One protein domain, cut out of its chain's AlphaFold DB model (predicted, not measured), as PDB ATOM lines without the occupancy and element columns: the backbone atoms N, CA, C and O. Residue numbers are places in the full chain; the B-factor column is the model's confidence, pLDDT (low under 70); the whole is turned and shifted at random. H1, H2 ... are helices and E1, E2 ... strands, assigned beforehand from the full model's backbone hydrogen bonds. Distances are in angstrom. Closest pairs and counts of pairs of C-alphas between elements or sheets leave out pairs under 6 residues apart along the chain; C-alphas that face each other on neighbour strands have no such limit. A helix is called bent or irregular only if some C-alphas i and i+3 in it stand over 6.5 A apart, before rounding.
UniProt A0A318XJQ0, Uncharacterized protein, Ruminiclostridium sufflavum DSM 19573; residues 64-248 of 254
ATOM      1  N   TYR A  64     -46.222  57.161 -24.973       86.75
ATOM      2  CA  TYR A  64     -45.939  56.059 -24.056       86.75
ATOM      3  C   TYR A  64     -44.432  55.811 -24.035       86.75
ATOM      4  O   TYR A  64     -43.813  55.743 -25.098       86.75
ATOM      5  N   SER A  65     -43.861  55.642 -22.842       91.31
ATOM      6  CA  SER A  65     -42.448  55.302 -22.641       91.31
ATOM      7  C   SER A  65     -42.292  53.826 -22.297       91.31
ATOM      8  O   SER A  65     -43.075  53.272 -21.515       91.31
ATOM      9  N   TYR A  66     -41.274  53.206 -22.883       91.44
ATOM     10  CA  TYR A  66     -40.957  51.795 -22.725       91.44
ATOM     11  C   TYR A  66     -39.465  51.586 -22.483       91.44
ATOM     12  O   TYR A  66     -38.610  52.308 -23.006       91.44
ATOM     13  N   THR A  67     -39.164  50.471 -21.836       92.25
ATOM     14  CA  THR A  67     -37.849  49.837 -21.813       92.25
ATOM     15  C   THR A  67     -37.946  48.441 -22.409       92.25
ATOM     16  O   THR A  67     -39.016  47.831 -22.465       92.25
ATOM     17  N   GLY A  68     -36.831  47.919 -22.911       90.44
ATOM     18  CA  GLY A  68     -36.854  46.612 -23.551       90.44
ATOM     19  C   GLY A  68     -35.549  46.227 -24.221       90.44
ATOM     20  O   GLY A  68     -34.476  46.733 -23.877       90.44
ATOM     21  N   THR A  69     -35.652  45.324 -25.188       89.25
ATOM     22  CA  THR A  69     -34.516  44.819 -25.963       89.25
ATOM     23  C   THR A  69     -34.829  44.749 -27.446       89.25
ATOM     24  O   THR A  69     -35.936  44.380 -27.834       89.25
ATOM     25  N   VAL A  70     -33.820  45.024 -28.265       86.75
ATOM     26  CA  VAL A  70     -33.807  44.704 -29.697       86.75
ATOM     27  C   VAL A  70     -32.722  43.669 -29.973       86.75
ATOM     28  O   VAL A  70     -31.751  43.579 -29.221       86.75
ATOM     29  N   TRP A  71     -32.870  42.899 -31.044       83.00
ATOM     30  CA  TRP A  71     -31.864  41.935 -31.488       83.00
ATOM     31  C   TRP A  71     -31.792  41.875 -33.013       83.00
ATOM     32  O   TRP A  71     -32.769  42.167 -33.710       83.00
ATOM     33  N   GLY A  72     -30.640  41.433 -33.515       74.31
ATOM     34  CA  GLY A  72     -30.391  41.227 -34.939       74.31
ATOM     35  C   GLY A  72     -29.963  42.482 -35.703       74.31
ATOM     36  O   GLY A  72     -30.073  43.614 -35.232       74.31
ATOM     37  N   ASP A  73     -29.474  42.249 -36.917       60.41
ATOM     38  CA  ASP A  73     -28.440  43.074 -37.563       60.41
ATOM     39  C   ASP A  73     -28.924  44.418 -38.162       60.41
ATOM     40  O   ASP A  73     -28.215  45.026 -38.955       60.41
ATOM     41  N   ASN A  74     -30.153  44.868 -37.871       57.44
ATOM     42  CA  ASN A  74     -30.829  45.898 -38.681       57.44
ATOM     43  C   ASN A  74     -31.424  47.098 -37.929       57.44
ATOM     44  O   ASN A  74     -31.853  48.045 -38.585       57.44
ATOM     45  N   ILE A  75     -31.490  47.090 -36.592       60.62
ATOM     46  CA  ILE A  75     -32.183  48.169 -35.858       60.62
ATOM     47  C   ILE A  75     -31.281  49.376 -35.566       60.62
ATOM     48  O   ILE A  75     -31.795  50.484 -35.493       60.62
ATOM     49  N   PHE A  76     -29.961  49.189 -35.444       64.81
ATOM     50  CA  PHE A  76     -29.036  50.284 -35.123       64.81
ATOM     51  C   PHE A  76     -27.721  50.298 -35.925       64.81
ATOM     52  O   PHE A  76     -26.838  51.097 -35.603       64.81
ATOM     53  N   ASP A  77     -27.546  49.416 -36.912       56.41
ATOM     54  CA  ASP A  77     -26.281  49.259 -37.639       56.41
ATOM     55  C   ASP A  77     -26.424  49.650 -39.114       56.41
ATOM     56  O   ASP A  77     -26.639  48.835 -40.007       56.41
ATOM     57  N   ARG A  78     -26.268  50.954 -39.367       50.78
ATOM     58  CA  ARG A  78     -25.835  51.463 -40.681       50.78
ATOM     59  C   ARG A  78     -24.388  51.953 -40.708       50.78
ATOM     60  O   ARG A  78     -23.829  52.026 -41.793       50.78
ATOM     61  N   ASP A  79     -23.801  52.252 -39.547       47.09
ATOM     62  CA  ASP A  79     -22.509  52.948 -39.433       47.09
ATOM     63  C   ASP A  79     -21.549  52.325 -38.388       47.09
ATOM     64  O   ASP A  79     -20.597  52.986 -37.974       47.09
ATOM     65  N   SER A  80     -21.789  51.097 -37.901       47.84
ATOM     66  CA  SER A  80     -20.935  50.466 -36.878       47.84
ATOM     67  C   SER A  80     -20.238  49.200 -37.400       47.84
ATOM     68  O   SER A  80     -20.884  48.240 -37.807       47.84
ATOM     69  N   ASP A  81     -18.900  49.209 -37.368       50.19
ATOM     70  CA  ASP A  81     -18.002  48.093 -37.731       50.19
ATOM     71  C   ASP A  81     -18.006  46.947 -36.682       50.19
ATOM     72  O   ASP A  81     -17.089  46.123 -36.630       50.19
ATOM     73  N   ASN A  82     -19.006  46.893 -35.793       45.59
ATOM     74  CA  ASN A  82     -18.998  45.998 -34.640       45.59
ATOM     75  C   ASN A  82     -19.648  44.640 -34.921       45.59
ATOM     76  O   ASN A  82     -20.781  44.525 -35.380       45.59
ATOM     77  N   THR A  83     -18.951  43.584 -34.510       47.31
ATOM     78  CA  THR A  83     -19.356  42.177 -34.632       47.31
ATOM     79  C   THR A  83     -20.397  41.739 -33.585       47.31
ATOM     80  O   THR A  83     -20.330  40.617 -33.086       47.31
ATOM     81  N   ASP A  84     -21.356  42.599 -33.231       48.84
ATOM     82  CA  ASP A  84     -22.370  42.369 -32.180       48.84
ATOM     83  C   ASP A  84     -23.603  41.569 -32.665       48.84
ATOM     84  O   ASP A  84     -24.722  41.743 -32.175       48.84
ATOM     85  N   GLY A  85     -23.398  40.650 -33.615       53.03
ATOM     86  CA  GLY A  85     -24.460  39.825 -34.194       53.03
ATOM     87  C   GLY A  85     -25.270  39.065 -33.133       53.03
ATOM     88  O   GLY A  85     -24.712  38.442 -32.230       53.03
ATOM     89  N   TYR A  86     -26.598  39.092 -33.270       55.28
ATOM     90  CA  TYR A  86     -27.582  38.432 -32.389       55.28
ATOM     91  C   TYR A  86     -27.592  38.837 -30.900       55.28
ATOM     92  O   TYR A  86     -28.340  38.236 -30.124       55.28
ATOM     93  N   ASN A  87     -26.834  39.850 -30.469       66.38
ATOM     94  CA  ASN A  87     -26.873  40.304 -29.076       66.38
ATOM     95  C   ASN A  87     -28.165  41.087 -28.763       66.38
ATOM     96  O   ASN A  87     -28.602  41.938 -29.535       66.38
ATOM     97  N   ASN A  88     -28.759  40.829 -27.591       79.06
ATOM     98  CA  ASN A  88     -29.901  41.596 -27.083       79.06
ATOM     99  C   ASN A  88     -29.427  42.977 -26.593       79.06
ATOM    100  O   ASN A  88     -28.918  43.111 -25.476       79.06
ATOM    101  N   ILE A  89     -29.615  44.011 -27.409       85.19
ATOM    102  CA  ILE A  89     -29.279  45.399 -27.079       85.19
ATOM    103  C   ILE A  89     -30.414  45.991 -26.242       85.19
ATOM    104  O   ILE A  89     -31.567  46.011 -26.676       85.19
ATOM    105  N   LYS A  90     -30.098  46.507 -25.049       89.31
ATOM    106  CA  LYS A  90     -31.072  47.228 -24.215       89.31
ATOM    107  C   LYS A  90     -31.446  48.565 -24.845       89.31
ATOM    108  O   LYS A  90     -30.570  49.322 -25.270       89.31
ATOM    109  N   VAL A  91     -32.739  48.869 -24.844       90.00
ATOM    110  CA  VAL A  91     -33.287  50.105 -25.407       90.00
ATOM    111  C   VAL A  91     -34.242  50.795 -24.448       90.00
ATOM    112  O   VAL A  91     -34.930  50.156 -23.647       90.00
ATOM    113  N   LYS A  92     -34.314  52.114 -24.596       91.88
ATOM    114  CA  LYS A  92     -35.497  52.907 -24.260       91.88
ATOM    115  C   LYS A  92     -36.255  53.157 -25.550       91.88
ATOM    116  O   LYS A  92     -35.639  53.300 -26.604       91.88
ATOM    117  N   ALA A  93     -37.571  53.205 -25.479       90.69
ATOM    118  CA  ALA A  93     -38.405  53.405 -26.647       90.69
ATOM    119  C   ALA A  93     -39.609  54.277 -26.318       90.69
ATOM    120  O   ALA A  93     -40.031  54.384 -25.164       90.69
ATOM    121  N   LYS A  94     -40.164  54.891 -27.356       90.88
ATOM    122  CA  LYS A  94     -41.388  55.671 -27.287       90.88
ATOM    123  C   LYS A  94     -42.360  55.195 -28.351       90.88
ATOM    124  O   LYS A  94     -41.967  54.931 -29.485       90.88
ATOM    125  N   LEU A  95     -43.635  55.144 -27.990       88.38
ATOM    126  CA  LEU A  95     -44.723  55.169 -28.958       88.38
ATOM    127  C   LEU A  95     -45.352  56.551 -28.899       88.38
ATOM    128  O   LEU A  95     -45.937  56.915 -27.877       88.38
ATOM    129  N   LYS A  96     -45.285  57.286 -30.007       88.94
ATOM    130  CA  LYS A  96     -46.130  58.454 -30.225       88.94
ATOM    131  C   LYS A  96     -47.304  58.067 -31.110       88.94
ATOM    132  O   LYS A  96     -47.112  57.578 -32.220       88.94
ATOM    133  N   ILE A  97     -48.512  58.335 -30.634       85.88
ATOM    134  CA  ILE A  97     -49.744  58.191 -31.402       85.88
ATOM    135  C   ILE A  97     -50.189  59.583 -31.858       85.88
ATOM    136  O   ILE A  97     -50.042  60.575 -31.141       85.88
ATOM    137  N   SER A  98     -50.689  59.712 -33.080       86.31
ATOM    138  CA  SER A  98     -51.223  60.971 -33.602       86.31
ATOM    139  C   SER A  98     -52.381  60.699 -34.549       86.31
ATOM    140  O   SER A  98     -52.241  59.916 -35.482       86.31
ATOM    141  N   GLN A  99     -53.520  61.354 -34.332       86.62
ATOM    142  CA  GLN A  99     -54.603  61.356 -35.311       86.62
ATOM    143  C   GLN A  99     -54.167  62.185 -36.528       86.62
ATOM    144  O   GLN A  99     -53.755  63.335 -36.378       86.62
ATOM    145  N   ILE A 100     -54.230  61.593 -37.722       86.75
ATOM    146  CA  ILE A 100     -53.791  62.213 -38.985       86.75
ATOM    147  C   ILE A 100     -54.946  62.504 -39.949       86.75
ATOM    148  O   ILE A 100     -54.788  63.323 -40.852       86.75
ATOM    149  N   ALA A 101     -56.104  61.868 -39.758       85.00
ATOM    150  CA  ALA A 101     -57.334  62.183 -40.478       85.00
ATOM    151  C   ALA A 101     -58.571  61.901 -39.613       85.00
ATOM    152  O   ALA A 101     -58.545  61.053 -38.720       85.00
ATOM    153  N   GLU A 102     -59.656  62.603 -39.929       85.00
ATOM    154  CA  GLU A 102     -61.019  62.304 -39.492       85.00
ATOM    155  C   GLU A 102     -61.847  62.024 -40.748       85.00
ATOM    156  O   GLU A 102     -61.757  62.783 -41.718       85.00
ATOM    157  N   LEU A 103     -62.603  60.929 -40.735       81.12
ATOM    158  CA  LEU A 103     -63.493  60.471 -41.801       81.12
ATOM    159  C   LEU A 103     -64.908  60.293 -41.227       81.12
ATOM    160  O   LEU A 103     -65.091  60.102 -40.027       81.12
ATOM    161  N   SER A 104     -65.926  60.265 -42.084       82.12
ATOM    162  CA  SER A 104     -67.334  60.045 -41.711       82.12
ATOM    163  C   SER A 104     -67.603  58.731 -40.968       82.12
ATOM    164  O   SER A 104     -68.589  58.640 -40.241       82.12
ATOM    165  N   LYS A 105     -66.740  57.720 -41.142       77.50
ATOM    166  CA  LYS A 105     -66.825  56.418 -40.458       77.50
ATOM    167  C   LYS A 105     -65.847  56.262 -39.285       77.50
ATOM    168  O   LYS A 105     -65.814  55.184 -38.701       77.50
ATOM    169  N   GLY A 106     -65.040  57.276 -38.960       80.62
ATOM    170  CA  GLY A 106     -64.070  57.244 -37.857       80.62
ATOM    171  C   GLY A 106     -62.705  57.848 -38.207       80.62
ATOM    172  O   GLY A 106     -62.550  58.533 -39.214       80.62
ATOM    173  N   SER A 107     -61.686  57.587 -37.393       84.88
ATOM    174  CA  SER A 107     -60.427  58.348 -37.393       84.88
ATOM    175  C   SER A 107     -59.225  57.509 -37.838       84.88
ATOM    176  O   SER A 107     -59.147  56.311 -37.557       84.88
ATOM    177  N   VAL A 108     -58.241  58.134 -38.492       83.81
ATOM    178  CA  VAL A 108     -56.970  57.480 -38.858       83.81
ATOM    179  C   VAL A 108     -55.857  57.943 -37.923       83.81
ATOM    180  O   VAL A 108     -55.630  59.145 -37.769       83.81
ATOM    181  N   PHE A 109     -55.133  56.992 -37.339       85.56
ATOM    182  CA  PHE A 109     -54.041  57.212 -36.395       85.56
ATOM    183  C   PHE A 109     -52.703  56.714 -36.958       85.56
ATOM    184  O   PHE A 109     -52.602  55.586 -37.436       85.56
ATOM    185  N   GLU A 110     -51.658  57.536 -36.846       87.19
ATOM    186  CA  GLU A 110     -50.257  57.120 -36.952       87.19
ATOM    187  C   GLU A 110     -49.757  56.676 -35.570       87.19
ATOM    188  O   GLU A 110     -49.881  57.415 -34.594       87.19
ATOM    189  N   PHE A 111     -49.157  55.492 -35.511       86.12
ATOM    190  CA  PHE A 111     -48.427  54.923 -34.384       86.12
ATOM    191  C   PHE A 111     -46.947  54.883 -34.769       86.12
ATOM    192  O   PHE A 111     -46.535  54.079 -35.606       86.12
ATOM    193  N   ASN A 112     -46.152  55.769 -34.184       88.38
ATOM    194  CA  ASN A 112     -44.746  55.971 -34.511       88.38
ATOM    195  C   ASN A 112     -43.876  55.442 -33.363       88.38
ATOM    196  O   ASN A 112     -43.882  56.018 -32.271       88.38
ATOM    197  N   PHE A 113     -43.179  54.329 -33.611       85.81
ATOM    198  CA  PHE A 113     -42.276  53.702 -32.649       85.81
ATOM    199  C   PHE A 113     -40.840  54.156 -32.897       85.81
ATOM    200  O   PHE A 113     -40.236  53.840 -33.928       85.81
ATOM    201  N   SER A 114     -40.274  54.833 -31.908       88.88
ATOM    202  CA  SER A 114     -38.870  55.220 -31.875       88.88
ATOM    203  C   SER A 114     -38.130  54.510 -30.745       88.88
ATOM    204  O   SER A 114     -38.694  54.214 -29.692       88.88
ATOM    205  N   VAL A 115     -36.856  54.202 -30.975       88.06
ATOM    206  CA  VAL A 115     -35.978  53.508 -30.030       88.06
ATOM    207  C   VAL A 115     -34.658  54.252 -29.879       88.06
ATOM    208  O   VAL A 115     -34.200  54.952 -30.777       88.06
ATOM    209  N   MET A 116     -34.009  54.063 -28.742       88.06
ATOM    210  CA  MET A 116     -32.699  54.613 -28.428       88.06
ATOM    211  C   MET A 116     -31.921  53.552 -27.648       88.06
ATOM    212  O   MET A 116     -32.440  53.015 -26.663       88.06
ATOM    213  N   ARG A 117     -30.685  53.233 -28.072       85.94
ATOM    214  CA  ARG A 117     -29.774  52.370 -27.289       85.94
ATOM    215  C   ARG A 117     -29.663  52.951 -25.871       85.94
ATOM    216  O   ARG A 117     -29.538  54.168 -25.729       85.94
ATOM    217  N   ASP A 118     -29.715  52.125 -24.827       78.94
ATOM    218  CA  ASP A 118     -29.586  52.643 -23.457       78.94
ATOM    219  C   ASP A 118     -28.214  53.320 -23.257       78.94
ATOM    220  O   ASP A 118     -27.189  52.841 -23.741       78.94
ATOM    221  N   GLY A 119     -28.208  54.490 -22.615       75.44
ATOM    222  CA  GLY A 119     -27.047  55.392 -22.552       75.44
ATOM    223  C   GLY A 119     -26.684  56.127 -23.859       75.44
ATOM    224  O   GLY A 119     -25.785  56.964 -23.843       75.44
ATOM    225  N   GLY A 120     -27.368  55.855 -24.975       76.06
ATOM    226  CA  GLY A 120     -27.200  56.562 -26.246       76.06
ATOM    227  C   GLY A 120     -27.888  57.933 -26.284       76.06
ATOM    228  O   GLY A 120     -28.704  58.267 -25.428       76.06
ATOM    229  N   SER A 121     -27.558  58.728 -27.307       73.06
ATOM    230  CA  SER A 121     -28.109  60.076 -27.546       73.06
ATOM    231  C   SER A 121     -28.870  60.224 -28.870       73.06
ATOM    232  O   SER A 121     -29.411  61.295 -29.147       73.06
ATOM    233  N   LYS A 122     -28.899  59.173 -29.699       78.56
ATOM    234  CA  LYS A 122     -29.562  59.146 -31.007       78.56
ATOM    235  C   LYS A 122     -30.791  58.246 -30.938       78.56
ATOM    236  O   LYS A 122     -30.683  57.068 -30.603       78.56
ATOM    237  N   GLU A 123     -31.935  58.825 -31.267       79.81
ATOM    238  CA  GLU A 123     -33.213  58.139 -31.415       79.81
ATOM    239  C   GLU A 123     -33.405  57.724 -32.882       79.81
ATOM    240  O   GLU A 123     -33.140  58.506 -33.799       79.81
ATOM    241  N   GLU A 124     -33.843  56.489 -33.111       78.94
ATOM    242  CA  GLU A 124     -34.064  55.909 -34.436       78.94
ATOM    243  C   GLU A 124     -35.508  55.406 -34.541       78.94
ATOM    244  O   GLU A 124     -36.033  54.781 -33.621       78.94
ATOM    245  N   ILE A 125     -36.187  55.711 -35.651       71.19
ATOM    246  CA  ILE A 125     -37.555  55.234 -35.896       71.19
ATOM    247  C   ILE A 125     -37.462  53.775 -36.341       71.19
ATOM    248  O   ILE A 125     -36.968  53.502 -37.434       71.19
ATOM    249  N   CYS A 126     -37.947  52.858 -35.505       69.00
ATOM    250  CA  CYS A 126     -38.021  51.440 -35.847       69.00
ATOM    251  C   CYS A 126     -39.171  51.150 -36.802       69.00
ATOM    252  O   CYS A 126     -39.005  50.366 -37.731       69.00
ATOM    253  N   ASP A 127     -40.344  51.731 -36.540       71.19
ATOM    254  CA  ASP A 127     -41.563  51.318 -37.225       71.19
ATOM    255  C   ASP A 127     -42.643  52.405 -37.227       71.19
ATOM    256  O   ASP A 127     -42.705  53.266 -36.341       71.19
ATOM    257  N   LYS A 128     -43.527  52.328 -38.222       81.31
ATOM    258  CA  LYS A 128     -44.737  53.145 -38.318       81.31
ATOM    259  C   LYS A 128     -45.922  52.275 -38.700       81.31
ATOM    260  O   LYS A 128     -45.995  51.763 -39.815       81.31
ATOM    261  N   TYR A 129     -46.891  52.198 -37.798       80.31
ATOM    262  CA  TYR A 129     -48.186  51.586 -38.063       80.31
ATOM    263  C   TYR A 129     -49.212  52.680 -38.319       80.31
ATOM    264  O   TYR A 129     -49.289  53.657 -37.580       80.31
ATOM    265  N   TYR A 130     -50.028  52.500 -39.347       82.62
ATOM    266  CA  TYR A 130     -51.211  53.319 -39.559       82.62
ATOM    267  C   TYR A 130     -52.434  52.460 -39.256       82.62
ATOM    268  O   TYR A 130     -52.494  51.307 -39.686       82.62
ATOM    269  N   LEU A 131     -53.393  53.001 -38.508       81.44
ATOM    270  CA  LEU A 131     -54.645  52.329 -38.165       81.44
ATOM    271  C   LEU A 131     -55.824  53.219 -38.546       81.44
ATOM    272  O   LEU A 131     -55.844  54.391 -38.178       81.44
ATOM    273  N   TRP A 132     -56.821  52.662 -39.228       81.12
ATOM    274  CA  TRP A 132     -58.127  53.299 -39.383       81.12
ATOM    275  C   TRP A 132     -59.098  52.669 -38.393       81.12
ATOM    276  O   TRP A 132     -59.305  51.457 -38.400       81.12
ATOM    277  N   VAL A 133     -59.650  53.492 -37.513       79.25
ATOM    278  CA  VAL A 133     -60.522  53.088 -36.413       79.25
ATOM    279  C   VAL A 133     -61.922  53.575 -36.729       79.25
ATOM    280  O   VAL A 133     -62.149  54.782 -36.797       79.25
ATOM    281  N   THR A 134     -62.847  52.645 -36.917       75.44
ATOM    282  CA  THR A 134     -64.276  52.932 -37.036       75.44
ATOM    283  C   THR A 134     -64.991  52.624 -35.720       75.44
ATOM    284  O   THR A 134     -64.367  52.211 -34.741       75.44
ATOM    285  N   GLU A 135     -66.307  52.839 -35.682       69.75
ATOM    286  CA  GLU A 135     -67.159  52.427 -34.558       69.75
ATOM    287  C   GLU A 135     -67.057  50.911 -34.290       69.75
ATOM    288  O   GLU A 135     -66.894  50.484 -33.148       69.75
ATOM    289  N   ASP A 136     -67.063  50.103 -35.354       67.88
ATOM    290  CA  ASP A 136     -67.091  48.639 -35.261       67.88
ATOM    291  C   ASP A 136     -65.696  47.984 -35.273       67.88
ATOM    292  O   ASP A 136     -65.472  46.950 -34.635       67.88
ATOM    293  N   ASN A 137     -64.753  48.541 -36.044       71.19
ATOM    294  CA  ASN A 137     -63.558  47.836 -36.520       71.19
ATOM    295  C   ASN A 137     -62.275  48.674 -36.422       71.19
ATOM    296  O   ASN A 137     -62.296  49.901 -36.471       71.19
ATOM    297  N   ILE A 138     -61.126  47.998 -36.337       75.88
ATOM    298  CA  ILE A 138     -59.801  48.623 -36.424       75.88
ATOM    299  C   ILE A 138     -59.040  47.951 -37.571       75.88
ATOM    300  O   ILE A 138     -58.662  46.780 -37.507       75.88
ATOM    301  N   PHE A 139     -58.811  48.706 -38.637       74.12
ATOM    302  CA  PHE A 139     -58.136  48.247 -39.843       74.12
ATOM    303  C   PHE A 139     -56.665  48.655 -39.812       74.12
ATOM    304  O   PHE A 139     -56.339  49.802 -39.498       74.12
ATOM    305  N   SER A 140     -55.765  47.747 -40.198       74.81
ATOM    306  CA  SER A 140     -54.400  48.153 -40.539       74.81
ATOM    307  C   SER A 140     -54.422  48.915 -41.853       74.81
ATOM    308  O   SER A 140     -54.994  48.473 -42.847       74.81
ATOM    309  N   PHE A 141     -53.800  50.084 -41.829       72.94
ATOM    310  CA  PHE A 141     -53.924  51.119 -42.841       72.94
ATOM    311  C   PHE A 141     -52.631  51.276 -43.662       72.94
ATOM    312  O   PHE A 141     -52.326  52.327 -44.221       72.94
ATOM    313  N   ASN A 142     -51.854  50.197 -43.744       68.81
ATOM    314  CA  ASN A 142     -50.701  50.108 -44.629       68.81
ATOM    315  C   ASN A 142     -51.194  49.713 -46.037       68.81
ATOM    316  O   ASN A 142     -51.886  48.698 -46.145       68.81
ATOM    317  N   PRO A 143     -50.866  50.454 -47.112       64.50
ATOM    318  CA  PRO A 143     -51.304  50.123 -48.469       64.50
ATOM    319  C   PRO A 143     -50.692  48.812 -48.972       64.50
ATOM    320  O   PRO A 143     -49.632  48.368 -48.511       64.50
ATOM    321  N   SER A 144     -51.327  48.192 -49.966       62.38
ATOM    322  CA  SER A 144     -50.724  47.047 -50.642       62.38
ATOM    323  C   SER A 144     -49.532  47.502 -51.499       62.38
ATOM    324  O   SER A 144     -49.508  48.601 -52.051       62.38
ATOM    325  N   LYS A 145     -48.536  46.629 -51.715       59.28
ATOM    326  CA  LYS A 145     -47.424  46.918 -52.654       59.28
ATOM    327  C   LYS A 145     -47.880  47.093 -54.117       59.28
ATOM    328  O   LYS A 145     -47.046  47.348 -54.981       59.28
ATOM    329  N   LYS A 146     -49.174  46.902 -54.403       58.72
ATOM    330  CA  LYS A 146     -49.802  47.054 -55.721       58.72
ATOM    331  C   LYS A 146     -50.573  48.372 -55.864       58.72
ATOM    332  O   LYS A 146     -51.089  48.629 -56.946       58.72
ATOM    333  N   THR A 147     -50.648  49.204 -54.825       65.44
ATOM    334  CA  THR A 147     -51.327  50.503 -54.867       65.44
ATOM    335  C   THR A 147     -50.533  51.492 -55.739       65.44
ATOM    336  O   THR A 147     -49.582  52.135 -55.287       65.44
ATOM    337  N   THR A 148     -50.906  51.578 -57.022       67.75
ATOM    338  CA  THR A 148     -50.231  52.392 -58.055       67.75
ATOM    339  C   THR A 148     -50.951  53.691 -58.424       67.75
ATOM    340  O   THR A 148     -50.498  54.375 -59.345       67.75
ATOM    341  N   ASP A 149     -52.067  54.037 -57.773       77.75
ATOM    342  CA  ASP A 149     -52.733  55.317 -58.044       77.75
ATOM    343  C   ASP A 149     -51.810  56.477 -57.643       77.75
ATOM    344  O   ASP A 149     -51.316  56.543 -56.518       77.75
ATOM    345  N   LYS A 150     -51.543  57.386 -58.585       77.88
ATOM    346  CA  LYS A 150     -50.616  58.510 -58.393       77.88
ATOM    347  C   LYS A 150     -51.167  59.586 -57.458       77.88
ATOM    348  O   LYS A 150     -50.370  60.310 -56.873       77.88
ATOM    349  N   ASN A 151     -52.486  59.687 -57.301       81.94
ATOM    350  CA  ASN A 151     -53.143  60.637 -56.401       81.94
ATOM    351  C   ASN A 151     -52.873  60.298 -54.921       81.94
ATOM    352  O   ASN A 151     -52.918  61.172 -54.052       81.94
ATOM    353  N   LEU A 152     -52.512  59.041 -54.648       84.38
ATOM    354  CA  LEU A 152     -52.092  58.546 -53.338       84.38
ATOM    355  C   LEU A 152     -50.621  58.831 -53.011       84.38
ATOM    356  O   LEU A 152     -50.149  58.432 -51.949       84.38
ATOM    357  N   TYR A 153     -49.889  59.531 -53.884       84.88
ATOM    358  CA  TYR A 153     -48.501  59.915 -53.644       84.88
ATOM    359  C   TYR A 153     -48.331  61.433 -53.699       84.88
ATOM    360  O   TYR A 153     -48.725  62.096 -54.653       84.88
ATOM    361  N   GLU A 154     -47.650  61.977 -52.697       84.12
ATOM    362  CA  GLU A 154     -47.280  63.384 -52.621       84.12
ATOM    363  C   GLU A 154     -45.760  63.488 -52.465       84.12
ATOM    364  O   GLU A 154     -45.156  62.816 -51.627       84.12
ATOM    365  N   ASN A 155     -45.111  64.290 -53.315       84.88
ATOM    366  CA  ASN A 155     -43.646  64.420 -53.358       84.88
ATOM    367  C   ASN A 155     -42.904  63.062 -53.439       84.88
ATOM    368  O   ASN A 155     -41.833  62.882 -52.859       84.88
ATOM    369  N   GLY A 156     -43.495  62.085 -54.142       80.06
ATOM    370  CA  GLY A 156     -42.950  60.731 -54.307       80.06
ATOM    371  C   GLY A 156     -43.100  59.809 -53.089       80.06
ATOM    372  O   GLY A 156     -42.575  58.698 -53.113       80.06
ATOM    373  N   LYS A 157     -43.805  60.232 -52.034       81.69
ATOM    374  CA  LYS A 157     -44.107  59.424 -50.842       81.69
ATOM    375  C   LYS A 157     -45.594  59.103 -50.785       81.69
ATOM    376  O   LYS A 157     -46.407  59.922 -51.193       81.69
ATOM    377  N   PHE A 158     -45.943  57.934 -50.256       82.81
ATOM    378  CA  PHE A 158     -47.342  57.571 -50.046       82.81
ATOM    379  C   PHE A 158     -48.010  58.532 -49.049       82.81
ATOM    380  O   PHE A 158     -47.469  58.777 -47.966       82.81
ATOM    381  N   ASN A 159     -49.172  59.072 -49.410       86.12
ATOM    382  CA  ASN A 159     -49.971  59.966 -48.583       86.12
ATOM    383  C   ASN A 159     -51.183  59.196 -48.026       86.12
ATOM    384  O   ASN A 159     -52.209  59.024 -48.687       86.12
ATOM    385  N   TYR A 160     -51.062  58.776 -46.766       83.56
ATOM    386  CA  TYR A 160     -52.106  58.063 -46.027       83.56
ATOM    387  C   TYR A 160     -53.411  58.869 -45.881       83.56
ATOM    388  O   TYR A 160     -54.486  58.282 -45.852       83.56
ATOM    389  N   ILE A 161     -53.357  60.206 -45.852       83.75
ATOM    390  CA  ILE A 161     -54.557  61.057 -45.768       83.75
ATOM    391  C   ILE A 161     -55.334  61.028 -47.094       83.75
ATOM    392  O   ILE A 161     -56.565  61.005 -47.083       83.75
ATOM    393  N   ASN A 162     -54.643  60.993 -48.236       85.88
ATOM    394  CA  ASN A 162     -55.299  60.830 -49.537       85.88
ATOM    395  C   ASN A 162     -55.915  59.432 -49.669       85.88
ATOM    396  O   ASN A 162     -57.056  59.321 -50.106       85.88
ATOM    397  N   TYR A 163     -55.220  58.388 -49.202       84.44
ATOM    398  CA  TYR A 163     -55.752  57.018 -49.209       84.44
ATOM    399  C   TYR A 163     -57.002  56.874 -48.340       84.44
ATOM    400  O   TYR A 163     -57.967  56.228 -48.736       84.44
ATOM    401  N   ALA A 164     -57.016  57.549 -47.190       79.62
ATOM    402  CA  ALA A 164     -58.142  57.562 -46.262       79.62
ATOM    403  C   ALA A 164     -59.396  58.162 -46.919       79.62
ATOM    404  O   ALA A 164     -60.478  57.583 -46.854       79.62
ATOM    405  N   LYS A 165     -59.219  59.282 -47.629       82.12
ATOM    406  CA  LYS A 165     -60.284  59.953 -48.388       82.12
ATOM    407  C   LYS A 165     -60.750  59.149 -49.601       82.12
ATOM    408  O   LYS A 165     -61.935  59.185 -49.915       82.12
ATOM    409  N   GLU A 166     -59.849  58.449 -50.289       84.62
ATOM    410  CA  GLU A 166     -60.205  57.617 -51.443       84.62
ATOM    411  C   GLU A 166     -61.091  56.441 -51.020       84.62
ATOM    412  O   GLU A 166     -62.189  56.295 -51.553       84.62
ATOM    413  N   LEU A 167     -60.670  55.673 -50.008       79.25
ATOM    414  CA  LEU A 167     -61.439  54.549 -49.461       79.25
ATOM    415  C   LEU A 167     -62.805  54.984 -48.918       79.25
ATOM    416  O   LEU A 167     -63.811  54.312 -49.140       79.25
ATOM    417  N   GLU A 168     -62.872  56.138 -48.252       78.06
ATOM    418  CA  GLU A 168     -64.143  56.737 -47.847       78.06
ATOM    419  C   GLU A 168     -65.044  57.055 -49.051       78.06
ATOM    420  O   GLU A 168     -66.212  56.657 -49.064       78.06
ATOM    421  N   ALA A 169     -64.514  57.741 -50.067       83.38
ATOM    422  CA  ALA A 169     -65.280  58.173 -51.234       83.38
ATOM    423  C   ALA A 169     -65.764  57.002 -52.107       83.38
ATOM    424  O   ALA A 169     -66.840  57.086 -52.702       83.38
ATOM    425  N   THR A 170     -65.000  55.908 -52.182       82.25
ATOM    426  CA  THR A 170     -65.397  54.673 -52.881       82.25
ATOM    427  C   THR A 170     -66.220  53.724 -52.006       82.25
ATOM    428  O   THR A 170     -66.805  52.769 -52.519       82.25
ATOM    429  N   GLY A 171     -66.274  53.963 -50.691       74.94
ATOM    430  CA  GLY A 171     -66.873  53.064 -49.705       74.94
ATOM    431  C   GLY A 171     -66.093  51.761 -49.485       74.94
ATOM    432  O   GLY A 171     -66.633  50.847 -48.858       74.94
ATOM    433  N   GLN A 172     -64.865  51.662 -49.999       75.62
ATOM    434  CA  GLN A 172     -64.002  50.488 -49.882       75.62
ATOM    435  C   GLN A 172     -63.333  50.407 -48.503       75.62
ATOM    436  O   GLN A 172     -63.159  51.403 -47.802       75.62
ATOM    437  N   LEU A 173     -62.933  49.194 -48.124       71.75
ATOM    438  CA  LEU A 173     -62.038  48.944 -46.993       71.75
ATOM    439  C   LEU A 173     -60.590  48.811 -47.507       71.75
ATOM    440  O   LEU A 173     -60.402  48.574 -48.705       71.75
ATOM    441  N   PRO A 174     -59.555  48.991 -46.661       70.69
ATOM    442  CA  PRO A 174     -58.163  48.914 -47.105       70.69
ATOM    443  C   PRO A 174     -57.833  47.553 -47.737       70.69
ATOM    444  O   PRO A 174     -58.242  46.528 -47.209       70.69
ATOM    445  N   ASP A 175     -57.017  47.515 -48.799       59.59
ATOM    446  CA  ASP A 175     -56.684  46.287 -49.565       59.59
ATOM    447  C   ASP A 175     -56.210  45.099 -48.697       59.59
ATOM    448  O   ASP A 175     -56.322  43.934 -49.085       59.59
ATOM    449  N   ASN A 176     -55.636  45.396 -47.528       54.50
ATOM    450  CA  ASN A 176     -55.133  44.435 -46.547       54.50
ATOM    451  C   ASN A 176     -56.209  44.023 -45.509       54.50
ATOM    452  O   ASN A 176     -55.868  43.686 -44.375       54.50
ATOM    453  N   ASP A 177     -57.486  44.025 -45.910       48.19
ATOM    454  CA  ASP A 177     -58.747  43.898 -45.139       48.19
ATOM    455  C   ASP A 177     -58.900  42.671 -44.209       48.19
ATOM    456  O   ASP A 177     -59.953  42.424 -43.632       48.19
ATOM    457  N   LYS A 178     -57.879  41.821 -44.093       48.97
ATOM    458  CA  LYS A 178     -58.045  40.458 -43.575       48.97
ATOM    459  C   LYS A 178     -57.644  40.239 -42.125       48.97
ATOM    460  O   LYS A 178     -58.300  39.472 -41.428       48.97
ATOM    461  N   THR A 179     -56.583  40.884 -41.656       52.69
ATOM    462  CA  THR A 179     -56.107  40.774 -40.268       52.69
ATOM    463  C   THR A 179     -55.141  41.910 -39.992       52.69
ATOM    464  O   THR A 179     -54.199  42.039 -40.761       52.69
ATOM    465  N   PHE A 180     -55.291  42.641 -38.879       50.97
ATOM    466  CA  PHE A 180     -54.127  43.047 -38.067       50.97
ATOM    467  C   PHE A 180     -54.460  43.587 -36.671       50.97
ATOM    468  O   PHE A 180     -53.577  43.545 -35.829       50.97
ATOM    469  N   LEU A 181     -55.692  44.037 -36.392       53.50
ATOM    470  CA  LEU A 181     -56.166  44.363 -35.036       53.50
ATOM    471  C   LEU A 181     -57.703  44.257 -34.952       53.50
ATOM    472  O   LEU A 181     -58.369  45.269 -34.820       53.50
ATOM    473  N   LEU A 182     -58.323  43.072 -35.027       54.59
ATOM    474  CA  LEU A 182     -59.786  43.041 -34.835       54.59
ATOM    475  C   LEU A 182     -60.178  43.508 -33.423       54.59
ATOM    476  O   LEU A 182     -59.583  43.114 -32.416       54.59
ATOM    477  N   SER A 183     -61.216  44.334 -33.356       53.94
ATOM    478  CA  SER A 183     -61.834  44.810 -32.124       53.94
ATOM    479  C   SER A 183     -62.748  43.733 -31.533       53.94
ATOM    480  O   SER A 183     -63.930  43.667 -31.838       53.94
ATOM    481  N   GLY A 184     -62.205  42.906 -30.639       53.03
ATOM    482  CA  GLY A 184     -62.997  41.995 -29.808       53.03
ATOM    483  C   GLY A 184     -63.314  42.578 -28.428       53.03
ATOM    484  O   GLY A 184     -62.453  43.188 -27.791       53.03
ATOM    485  N   SER A 185     -64.533  42.346 -27.933       60.81
ATOM    486  CA  SER A 185     -64.836  42.319 -26.489       60.81
ATOM    487  C   SER A 185     -64.750  40.907 -25.891       60.81
ATOM    488  O   SER A 185     -64.931  40.743 -24.688       60.81
ATOM    489  N   GLU A 186     -64.476  39.917 -26.740       68.62
ATOM    490  CA  GLU A 186     -64.425  38.479 -26.477       68.62
ATOM    491  C   GLU A 186     -63.214  37.876 -27.214       68.62
ATOM    492  O   GLU A 186     -62.552  38.567 -27.995       68.62
ATOM    493  N   ASP A 187     -62.912  36.600 -26.965       80.31
ATOM    494  CA  ASP A 187     -61.813  35.893 -27.630       80.31
ATOM    495  C   ASP A 187     -62.135  35.631 -29.118       80.31
ATOM    496  O   ASP A 187     -63.185  35.081 -29.450       80.31
ATOM    497  N   ILE A 188     -61.208  35.968 -30.019       77.69
ATOM    498  CA  ILE A 188     -61.335  35.779 -31.474       77.69
ATOM    499  C   ILE A 188     -60.113  35.016 -31.993       77.69
ATOM    500  O   ILE A 188     -58.975  35.396 -31.723       77.69
ATOM    501  N   TYR A 189     -60.341  33.982 -32.806       79.75
ATOM    502  CA  TYR A 189     -59.288  33.193 -33.451       79.75
ATOM    503  C   TYR A 189     -59.527  33.138 -34.962       79.75
ATOM    504  O   TYR A 189     -60.573  32.666 -35.405       79.75
ATOM    505  N   LEU A 190     -58.551  33.589 -35.751       72.12
ATOM    506  CA  LEU A 190     -58.594  33.601 -37.213       72.12
ATOM    507  C   LEU A 190     -57.395  32.889 -37.839       72.12
ATOM    508  O   LEU A 190     -56.276  32.906 -37.320       72.12
ATOM    509  N   ASN A 191     -57.643  32.303 -39.008       78.44
ATOM    510  CA  ASN A 191     -56.653  31.639 -39.843       78.44
ATOM    511  C   ASN A 191     -56.943  31.989 -41.312       78.44
ATOM    512  O   ASN A 191     -57.929  31.504 -41.867       78.44
ATOM    513  N   ASP A 192     -56.107  32.827 -41.924       67.19
ATOM    514  CA  ASP A 192     -56.201  33.228 -43.334       67.19
ATOM    515  C   ASP A 192     -54.921  32.809 -44.067       67.19
ATOM    516  O   ASP A 192     -53.895  33.494 -44.061       67.19
ATOM    517  N   GLY A 193     -54.973  31.616 -44.664       78.38
ATOM    518  CA  GLY A 193     -53.852  31.010 -45.378       78.38
ATOM    519  C   GLY A 193     -52.626  30.795 -44.485       78.38
ATOM    520  O   GLY A 193     -52.546  29.815 -43.749       78.38
ATOM    521  N   ILE A 194     -51.660  31.704 -44.602       75.81
ATOM    522  CA  ILE A 194     -50.361  31.667 -43.908       75.81
ATOM    523  C   ILE A 194     -50.350  32.497 -42.620       75.81
ATOM    524  O   ILE A 194     -49.414  32.378 -41.825       75.81
ATOM    525  N   TRP A 195     -51.371  33.336 -42.422       75.75
ATOM    526  CA  TRP A 195     -51.538  34.183 -41.248       75.75
ATOM    527  C   TRP A 195     -52.462  33.521 -40.234       75.75
ATOM    528  O   TRP A 195     -53.587  33.131 -40.548       75.75
ATOM    529  N   LYS A 196     -52.006  33.463 -38.986       82.31
ATOM    530  CA  LYS A 196     -52.838  33.127 -37.829       82.31
ATOM    531  C   LYS A 196     -52.897  34.340 -36.923       82.31
ATOM    532  O   LYS A 196     -51.872  34.961 -36.662       82.31
ATOM    533  N   THR A 197     -54.095  34.687 -36.474       79.31
ATOM    534  CA  THR A 197     -54.344  35.810 -35.567       79.31
ATOM    535  C   THR A 197     -55.186  35.322 -34.398       79.31
ATOM    536  O   THR A 197     -56.179  34.626 -34.602       79.31
ATOM    537  N   ALA A 198     -54.812  35.702 -33.180       82.19
ATOM    538  CA  ALA A 198     -55.619  35.476 -31.990       82.19
ATOM    539  C   ALA A 198     -55.705  36.754 -31.152       82.19
ATOM    540  O   ALA A 198     -54.691  37.405 -30.882       82.19
ATOM    541  N   ILE A 199     -56.923  37.078 -30.731       80.69
ATOM    542  CA  ILE A 199     -57.256  38.126 -29.769       80.69
ATOM    543  C   ILE A 199     -57.839  37.435 -28.549       80.69
ATOM    544  O   ILE A 199     -58.765  36.640 -28.676       80.69
ATOM    545  N   ILE A 200     -57.279  37.722 -27.381       84.44
ATOM    546  CA  ILE A 200     -57.690  37.117 -26.115       84.44
ATOM    547  C   ILE A 200     -58.031  38.239 -25.140       84.44
ATOM    548  O   ILE A 200     -57.172  39.068 -24.821       84.44
ATOM    549  N   VAL A 201     -59.271  38.258 -24.656       83.50
ATOM    550  CA  VAL A 201     -59.825  39.316 -23.809       83.50
ATOM    551  C   VAL A 201     -60.061  38.778 -22.400       83.50
ATOM    552  O   VAL A 201     -60.911  37.926 -22.155       83.50
ATOM    553  N   ARG A 202     -59.309  39.298 -21.426       86.94
ATOM    554  CA  ARG A 202     -59.367  38.874 -20.020       86.94
ATOM    555  C   ARG A 202     -59.463  40.090 -19.104       86.94
ATOM    556  O   ARG A 202     -58.485  40.802 -18.899       86.94
ATOM    557  N   LYS A 203     -60.633  40.284 -18.486       87.12
ATOM    558  CA  LYS A 203     -60.932  41.415 -17.583       87.12
ATOM    559  C   LYS A 203     -60.720  42.776 -18.277       87.12
ATOM    560  O   LYS A 203     -61.509  43.139 -19.149       87.12
ATOM    561  N   ASN A 204     -59.687  43.519 -17.875       86.50
ATOM    562  CA  ASN A 204     -59.270  44.799 -18.441       86.50
ATOM    563  C   ASN A 204     -58.096  44.657 -19.433       86.50
ATOM    564  O   ASN A 204     -57.653  45.664 -19.968       86.50
ATOM    565  N   VAL A 205     -57.630  43.441 -19.740       86.38
ATOM    566  CA  VAL A 205     -56.522  43.188 -20.674       86.38
ATOM    567  C   VAL A 205     -57.016  42.564 -21.984       86.38
ATOM    568  O   VAL A 205     -57.789  41.607 -21.972       86.38
ATOM    569  N   CYS A 206     -56.510  43.061 -23.111       86.19
ATOM    570  CA  CYS A 206     -56.651  42.480 -24.443       86.19
ATOM    571  C   CYS A 206     -55.260  42.132 -24.993       86.19
ATOM    572  O   CYS A 206     -54.382  42.990 -25.074       86.19
ATOM    573  N   THR A 207     -55.037  40.872 -25.364       86.94
ATOM    574  CA  THR A 207     -53.806  40.423 -26.032       86.94
ATOM    575  C   THR A 207     -54.096  40.148 -27.496       86.94
ATOM    576  O   THR A 207     -54.847  39.226 -27.798       86.94
ATOM    577  N   TYR A 208     -53.462  40.898 -28.392       85.19
ATOM    578  CA  TYR A 208     -53.416  40.597 -29.819       85.19
ATOM    579  C   TYR A 208     -52.129  39.836 -30.146       85.19
ATOM    580  O   TYR A 208     -51.041  40.237 -29.731       85.19
ATOM    581  N   THR A 209     -52.237  38.783 -30.948       85.44
ATOM    582  CA  THR A 209     -51.106  38.057 -31.536       85.44
ATOM    583  C   THR A 209     -51.367  37.777 -33.008       85.44
ATOM    584  O   THR A 209     -52.479  37.403 -33.379       85.44
ATOM    585  N   SER A 210     -50.334  37.921 -33.835       83.81
ATOM    586  CA  SER A 210     -50.332  37.516 -35.239       83.81
ATOM    587  C   SER A 210     -49.016  36.852 -35.596       83.81
ATOM    588  O   SER A 210     -47.955  37.287 -35.144       83.81
ATOM    589  N   ASN A 211     -49.074  35.807 -36.412       83.81
ATOM    590  CA  ASN A 211     -47.892  35.145 -36.936       83.81
ATOM    591  C   ASN A 211     -48.095  34.694 -38.386       83.81
ATOM    592  O   ASN A 211     -49.168  34.219 -38.759       83.81
ATOM    593  N   ASN A 212     -47.027  34.785 -39.175       81.50
ATOM    594  CA  ASN A 212     -46.958  34.312 -40.554       81.50
ATOM    595  C   ASN A 212     -45.987  33.128 -40.638       81.50
ATOM    596  O   ASN A 212     -44.821  33.236 -40.253       81.50
ATOM    597  N   SER A 213     -46.473  31.985 -41.123       78.38
ATOM    598  CA  SER A 213     -45.683  30.750 -41.175       78.38
ATOM    599  C   SER A 213     -44.622  30.703 -42.279       78.38
ATOM    600  O   SER A 213     -43.688  29.919 -42.155       78.38
ATOM    601  N   GLU A 214     -44.736  31.500 -43.345       77.75
ATOM    602  CA  GLU A 214     -43.777  31.477 -44.465       77.75
ATOM    603  C   GLU A 214     -42.496  32.250 -44.151       77.75
ATOM    604  O   GLU A 214     -41.398  31.772 -44.427       77.75
ATOM    605  N   ASN A 215     -42.619  33.441 -43.559       72.00
ATOM    606  CA  ASN A 215     -41.475  34.309 -43.247       72.00
ATOM    607  C   ASN A 215     -41.074  34.288 -41.760       72.00
ATOM    608  O   ASN A 215     -40.164  35.016 -41.359       72.00
ATOM    609  N   SER A 216     -41.746  33.464 -40.944       80.50
ATOM    610  CA  SER A 216     -41.581  33.414 -39.484       80.50
ATOM    611  C   SER A 216     -41.667  34.800 -38.828       80.50
ATOM    612  O   SER A 216     -40.901  35.100 -37.914       80.50
ATOM    613  N   SER A 217     -42.551  35.662 -39.340       80.25
ATOM    614  CA  SER A 217     -42.871  36.955 -38.733       80.25
ATOM    615  C   SER A 217     -43.880  36.764 -37.606       80.25
ATOM    616  O   SER A 217     -44.833  35.992 -37.751       80.25
ATOM    617  N   ASN A 218     -43.692  37.474 -36.499       85.44
ATOM    618  CA  ASN A 218     -44.614  37.494 -35.373       85.44
ATOM    619  C   ASN A 218     -44.777  38.914 -34.822       85.44
ATOM    620  O   ASN A 218     -43.795  39.618 -34.614       85.44
ATOM    621  N   THR A 219     -46.012  39.293 -34.508       85.12
ATOM    622  CA  THR A 219     -46.346  40.554 -33.834       85.12
ATOM    623  C   THR A 219     -47.260  40.264 -32.652       85.12
ATOM    624  O   THR A 219     -48.175  39.442 -32.746       85.12
ATOM    625  N   LYS A 220     -47.037  40.946 -31.529       87.81
ATOM    626  CA  LYS A 220     -47.889  40.866 -30.341       87.81
ATOM    627  C   LYS A 220     -48.045  42.243 -29.711       87.81
ATOM    628  O   LYS A 220     -47.061  42.950 -29.503       87.81
ATOM    629  N   PHE A 221     -49.280  42.573 -29.354       86.38
ATOM    630  CA  PHE A 221     -49.631  43.751 -28.566       86.38
ATOM    631  C   PHE A 221     -50.393  43.288 -27.323       86.38
ATOM    632  O   PHE A 221     -51.249  42.406 -27.421       86.38
ATOM    633  N   ILE A 222     -50.118  43.878 -26.160       88.44
ATOM    634  CA  ILE A 222     -50.982  43.737 -24.982       88.44
ATOM    635  C   ILE A 222     -51.465  45.125 -24.588       88.44
ATOM    636  O   ILE A 222     -50.666  46.018 -24.310       88.44
ATOM    637  N   TRP A 223     -52.781  45.269 -24.556       86.56
ATOM    638  CA  TRP A 223     -53.494  46.474 -24.177       86.56
ATOM    639  C   TRP A 223     -54.170  46.269 -22.833       86.56
ATOM    640  O   TRP A 223     -54.810  45.245 -22.602       86.56
ATOM    641  N   ASP A 224     -54.044  47.250 -21.956       86.81
ATOM    642  CA  ASP A 224     -54.744  47.336 -20.683       86.81
ATOM    643  C   ASP A 224     -55.690  48.539 -20.760       86.81
ATOM    644  O   ASP A 224     -55.265  49.648 -21.083       86.81
ATOM    645  N   ALA A 225     -56.977  48.320 -20.495       80.88
ATOM    646  CA  ALA A 225     -58.034  49.314 -20.665       80.88
ATOM    647  C   ALA A 225     -57.892  50.546 -19.757       80.88
ATOM    648  O   ALA A 225     -58.652  51.492 -19.935       80.88
ATOM    649  N   ASP A 226     -56.961  50.542 -18.799       82.38
ATOM    650  CA  ASP A 226     -56.701  51.646 -17.871       82.38
ATOM    651  C   ASP A 226     -55.271  52.212 -18.014       82.38
ATOM    652  O   ASP A 226     -54.940  53.224 -17.396       82.38
ATOM    653  N   ARG A 227     -54.408  51.568 -18.821       81.88
ATOM    654  CA  ARG A 227     -52.990  51.943 -19.019       81.88
ATOM    655  C   ARG A 227     -52.559  52.101 -20.487       81.88
ATOM    656  O   ARG A 227     -51.474  52.623 -20.731       81.88
ATOM    657  N   GLY A 228     -53.378  51.678 -21.451       83.38
ATOM    658  CA  GLY A 228     -53.072  51.680 -22.886       83.38
ATOM    659  C   GLY A 228     -52.185  50.504 -23.316       83.38
ATOM    660  O   GLY A 228     -52.322  49.392 -22.802       83.38
ATOM    661  N   LEU A 229     -51.289  50.720 -24.285       85.88
ATOM    662  CA  LEU A 229     -50.401  49.672 -24.802       85.88
ATOM    663  C   LEU A 229     -49.271  49.384 -23.803       85.88
ATOM    664  O   LEU A 229     -48.280  50.114 -23.756       85.88
ATOM    665  N   VAL A 230     -49.397  48.300 -23.036       88.88
ATOM    666  CA  VAL A 230     -48.447  47.934 -21.966       88.88
ATOM    667  C   VAL A 230     -47.288  47.050 -22.435       88.88
ATOM    668  O   VAL A 230     -46.259  46.989 -21.763       88.88
ATOM    669  N   TYR A 231     -47.439  46.375 -23.578       90.44
ATOM    670  CA  TYR A 231     -46.404  45.531 -24.183       90.44
ATOM    671  C   TYR A 231     -46.519  45.528 -25.707       90.44
ATOM    672  O   TYR A 231     -47.617  45.368 -26.249       90.44
ATOM    673  N   TYR A 232     -45.375  45.596 -26.380       87.75
ATOM    674  CA  TYR A 232     -45.243  45.384 -27.820       87.75
ATOM    675  C   TYR A 232     -44.063  44.458 -28.099       87.75
ATOM    676  O   TYR A 232     -42.985  44.642 -27.542       87.75
ATOM    677  N   SER A 233     -44.234  43.501 -29.005       87.94
ATOM    678  CA  SER A 233     -43.102  42.786 -29.588       87.94
ATOM    679  C   SER A 233     -43.326  42.499 -31.061       87.94
ATOM    680  O   SER A 233     -44.422  42.084 -31.452       87.94
ATOM    681  N   TRP A 234     -42.257  42.599 -31.837       86.38
ATOM    682  CA  TRP A 234     -42.200  42.168 -33.226       86.38
ATOM    683  C   TRP A 234     -40.934  41.342 -33.461       86.38
ATOM    684  O   TRP A 234     -39.895  41.603 -32.861       86.38
ATOM    685  N   GLY A 235     -41.009  40.338 -34.325       84.06
ATOM    686  CA  GLY A 235     -39.864  39.526 -34.714       84.06
ATOM    687  C   GLY A 235     -40.010  38.988 -36.128       84.06
ATOM    688  O   GLY A 235     -41.121  38.829 -36.634       84.06
ATOM    689  N   GLN A 236     -38.878  38.699 -36.766       81.06
ATOM    690  CA  GLN A 236     -38.825  38.142 -38.113       81.06
ATOM    691  C   GLN A 236     -37.769  37.035 -38.220       81.06
ATOM    692  O   GLN A 236     -36.683  37.128 -37.645       81.06
ATOM    693  N   GLY A 237     -38.083  35.995 -38.999       69.12
ATOM    694  CA  GLY A 237     -37.107  35.041 -39.529       69.12
ATOM    695  C   GLY A 237     -36.295  34.300 -38.468       69.12
ATOM    696  O   GLY A 237     -35.087  34.476 -38.408       69.12
ATOM    697  N   ALA A 238     -36.932  33.476 -37.628       66.00
ATOM    698  CA  ALA A 238     -36.240  32.585 -36.680       66.00
ATOM    699  C   ALA A 238     -35.165  33.270 -35.793       66.00
ATOM    700  O   ALA A 238     -34.142  32.663 -35.479       66.00
ATOM    701  N   LYS A 239     -35.448  34.506 -35.343       64.00
ATOM    702  CA  LYS A 239     -34.569  35.432 -34.584       64.00
ATOM    703  C   LYS A 239     -33.557  36.255 -35.403       64.00
ATOM    704  O   LYS A 239     -32.659  36.838 -34.803       64.00
ATOM    705  N   ALA A 240     -33.713  36.373 -36.723       74.19
ATOM    706  CA  ALA A 240     -32.872  37.243 -37.554       74.19
ATOM    707  C   ALA A 240     -32.955  38.729 -37.159       74.19
ATOM    708  O   ALA A 240     -31.951  39.432 -37.220       74.19
ATOM    709  N   ALA A 241     -34.133  39.204 -36.741       79.25
ATOM    710  CA  ALA A 241     -34.305  40.511 -36.108       79.25
ATOM    711  C   ALA A 241     -35.553  40.541 -35.216       79.25
ATOM    712  O   ALA A 241     -36.452  39.703 -35.363       79.25
ATOM    713  N   GLY A 242     -35.619  41.512 -34.307       83.31
ATOM    714  CA  GLY A 242     -36.835  41.813 -33.561       83.31
ATOM    715  C   GLY A 242     -36.651  42.784 -32.399       83.31
ATOM    716  O   GLY A 242     -35.570  43.319 -32.155       83.31
ATOM    717  N   ILE A 243     -37.761  43.027 -31.713       87.12
ATOM    718  CA  ILE A 243     -37.925  43.983 -30.625       87.12
ATOM    719  C   ILE A 243     -38.948  43.460 -29.614       87.12
ATOM    720  O   ILE A 243     -39.967  42.873 -29.982       87.12
ATOM    721  N   GLU A 244     -38.696  43.710 -28.334       90.31
ATOM    722  CA  GLU A 244     -39.611  43.446 -27.227       90.31
ATOM    723  C   GLU A 244     -39.572  44.633 -26.254       90.31
ATOM    724  O   GLU A 244     -38.506  44.983 -25.748       90.31
ATOM    725  N   LEU A 245     -40.724  45.271 -26.036       90.25
ATOM    726  CA  LEU A 245     -40.907  46.497 -25.257       90.25
ATOM    727  C   LEU A 245     -41.962  46.316 -24.163       90.25
ATOM    728  O   LEU A 245     -43.057  45.801 -24.403       90.25
ATOM    729  N   TYR A 246     -41.649  46.854 -22.990       92.56
ATOM    730  CA  TYR A 246     -42.473  46.878 -21.787       92.56
ATOM    731  C   TYR A 246     -42.684  48.329 -21.364       92.56
ATOM    732  O   TYR A 246     -41.718  49.085 -21.289       92.56
ATOM    733  N   MET A 247     -43.929  48.745 -21.120       90.00
ATOM    734  CA  MET A 247     -44.194  50.120 -20.682       90.00
ATOM    735  C   MET A 247     -43.577  50.333 -19.292       90.00
ATOM    736  O   MET A 247     -43.782  49.504 -18.409       90.00
ATOM    737  N   ASP A 248     -42.868  51.443 -19.070       81.94
ATOM    738  CA  ASP A 248     -42.068  51.648 -17.843       81.94
ATOM    739  C   ASP A 248     -42.904  51.635 -16.544       81.94
ATOM    740  O   ASP A 248     -42.405  51.314 -15.466       81.94
TER     741      ASP A 248
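This is residues 64 to 248 of the 254 residues of an uncharacterized protein of Ruminiclostridium sufflavum DSM 19573 (UniProt A0A318XJQ0). What would one see first in this model? One sheet of eleven strands curls like part of a barrel and folds back on itself at E1 into two leaves, E5 E4 E3 E2 and E11 E10 E9 E8 E7 E6, only partly face to face, with the edge strands E5 and E6 left apart. The one named helix, H1, packs on the first leaf over E3 and E2, and residues 77 to 82, between E1 and E2, stick out. What is it made of, and how large is it? The printed part has 185 residues, mostly strand, with named elements in the order E1 E2 E3 E4 E5 H1 E6 E7 E8 E9 E10 E11; across the antiparallel sheet the order is E5 E4 E3 E2 E1 E11 E10 E9 E8 E7 E6. It is compact, with a radius of gyration of the C-alphas of 17.5 A and spans of 51 by 46 by 33 A.

Where are the hinge and the first leaf? E1, residues 64 to 72, begins with C-alpha 64 at (-45.939, 56.059, -24.056) and is 24.1 A long. E2, residues 89 to 103, is the longest strand by residues at 40.2 A; E3, residues 106 to 117, is 36.2 A long, and E4, residues 123 to 134, is 32.0 A. E5 is short, residues 138 to 140. Where is the helix? H1 is residues 160 to 170, 15.3 A long, with C-alpha 160 at (-52.106, 58.063, -46.027). Where is the second leaf? E6 is residues 188 to 192, E7 residues 195 to 202 and E8 residues 205 to 212. E9 is residues 217 to 224, E10 residues 228 to 236, 24.9 A long, and E11 residues 241 to 247, ending with C-alpha 247 at (-44.194, 50.120, -20.682).

How does the sheet fold? It is a folded sheet, bent back into two leaves that face each other with 18 pairs of C-alphas within 11 A, and E1 is the hinge. Its curl is 153 degrees and it is twisted. E1 bends by 61 degrees at residue 67, E2 by 53 degrees at residue 92 and E4 by 57 degrees at residue 126. What is beside the hinge? E1 and E11 are antiparallel at 158 degrees, with N 69 and O 244 within hydrogen-bond range at 2.9 A. The hairpin E1 and E2 is antiparallel at 121 degrees, with N 66 and O 93 at 2.9 A. How do the leaves run on? E1 E2 E3 E4 E5 and E6 E7 E8 E9 E10 E11 are meanders, each strand the antiparallel neighbour of the one before. In the hairpin E4 and E5, N 139 and O 132 are 2.8 A apart, and in the hairpin E6 and E7, N 190 and O 197 are 2.8 A apart. Where does H1 sit? H1 is on the sheet at a height of 9.2 A, over E3 and only just over E2, on which 3 of its C-alphas fall, and it runs along the strands, at 24 degrees to E3 on the local plane. Its closest C-alphas to E2 are those of Ile 161 and Ala 101, 6.1 A apart. In H1 every O i to N i+4 pair is within hydrogen-bond range.

How far does it reach? The two C-alphas farthest apart are those of Thr 83 and Ser 104, at 51.7 A. Is it unbroken, and which links are long? The printed part has no cut. The links E1 to E2, E5 to H1 and H1 to E6 are long, with 16, 19 and 17 residues between their elements. Where is confidence low? The mean pLDDT of the printed part is 77.4, and 41 residues are under 70, among them residues 73 to 87, 142 to 148 and 175 to 186.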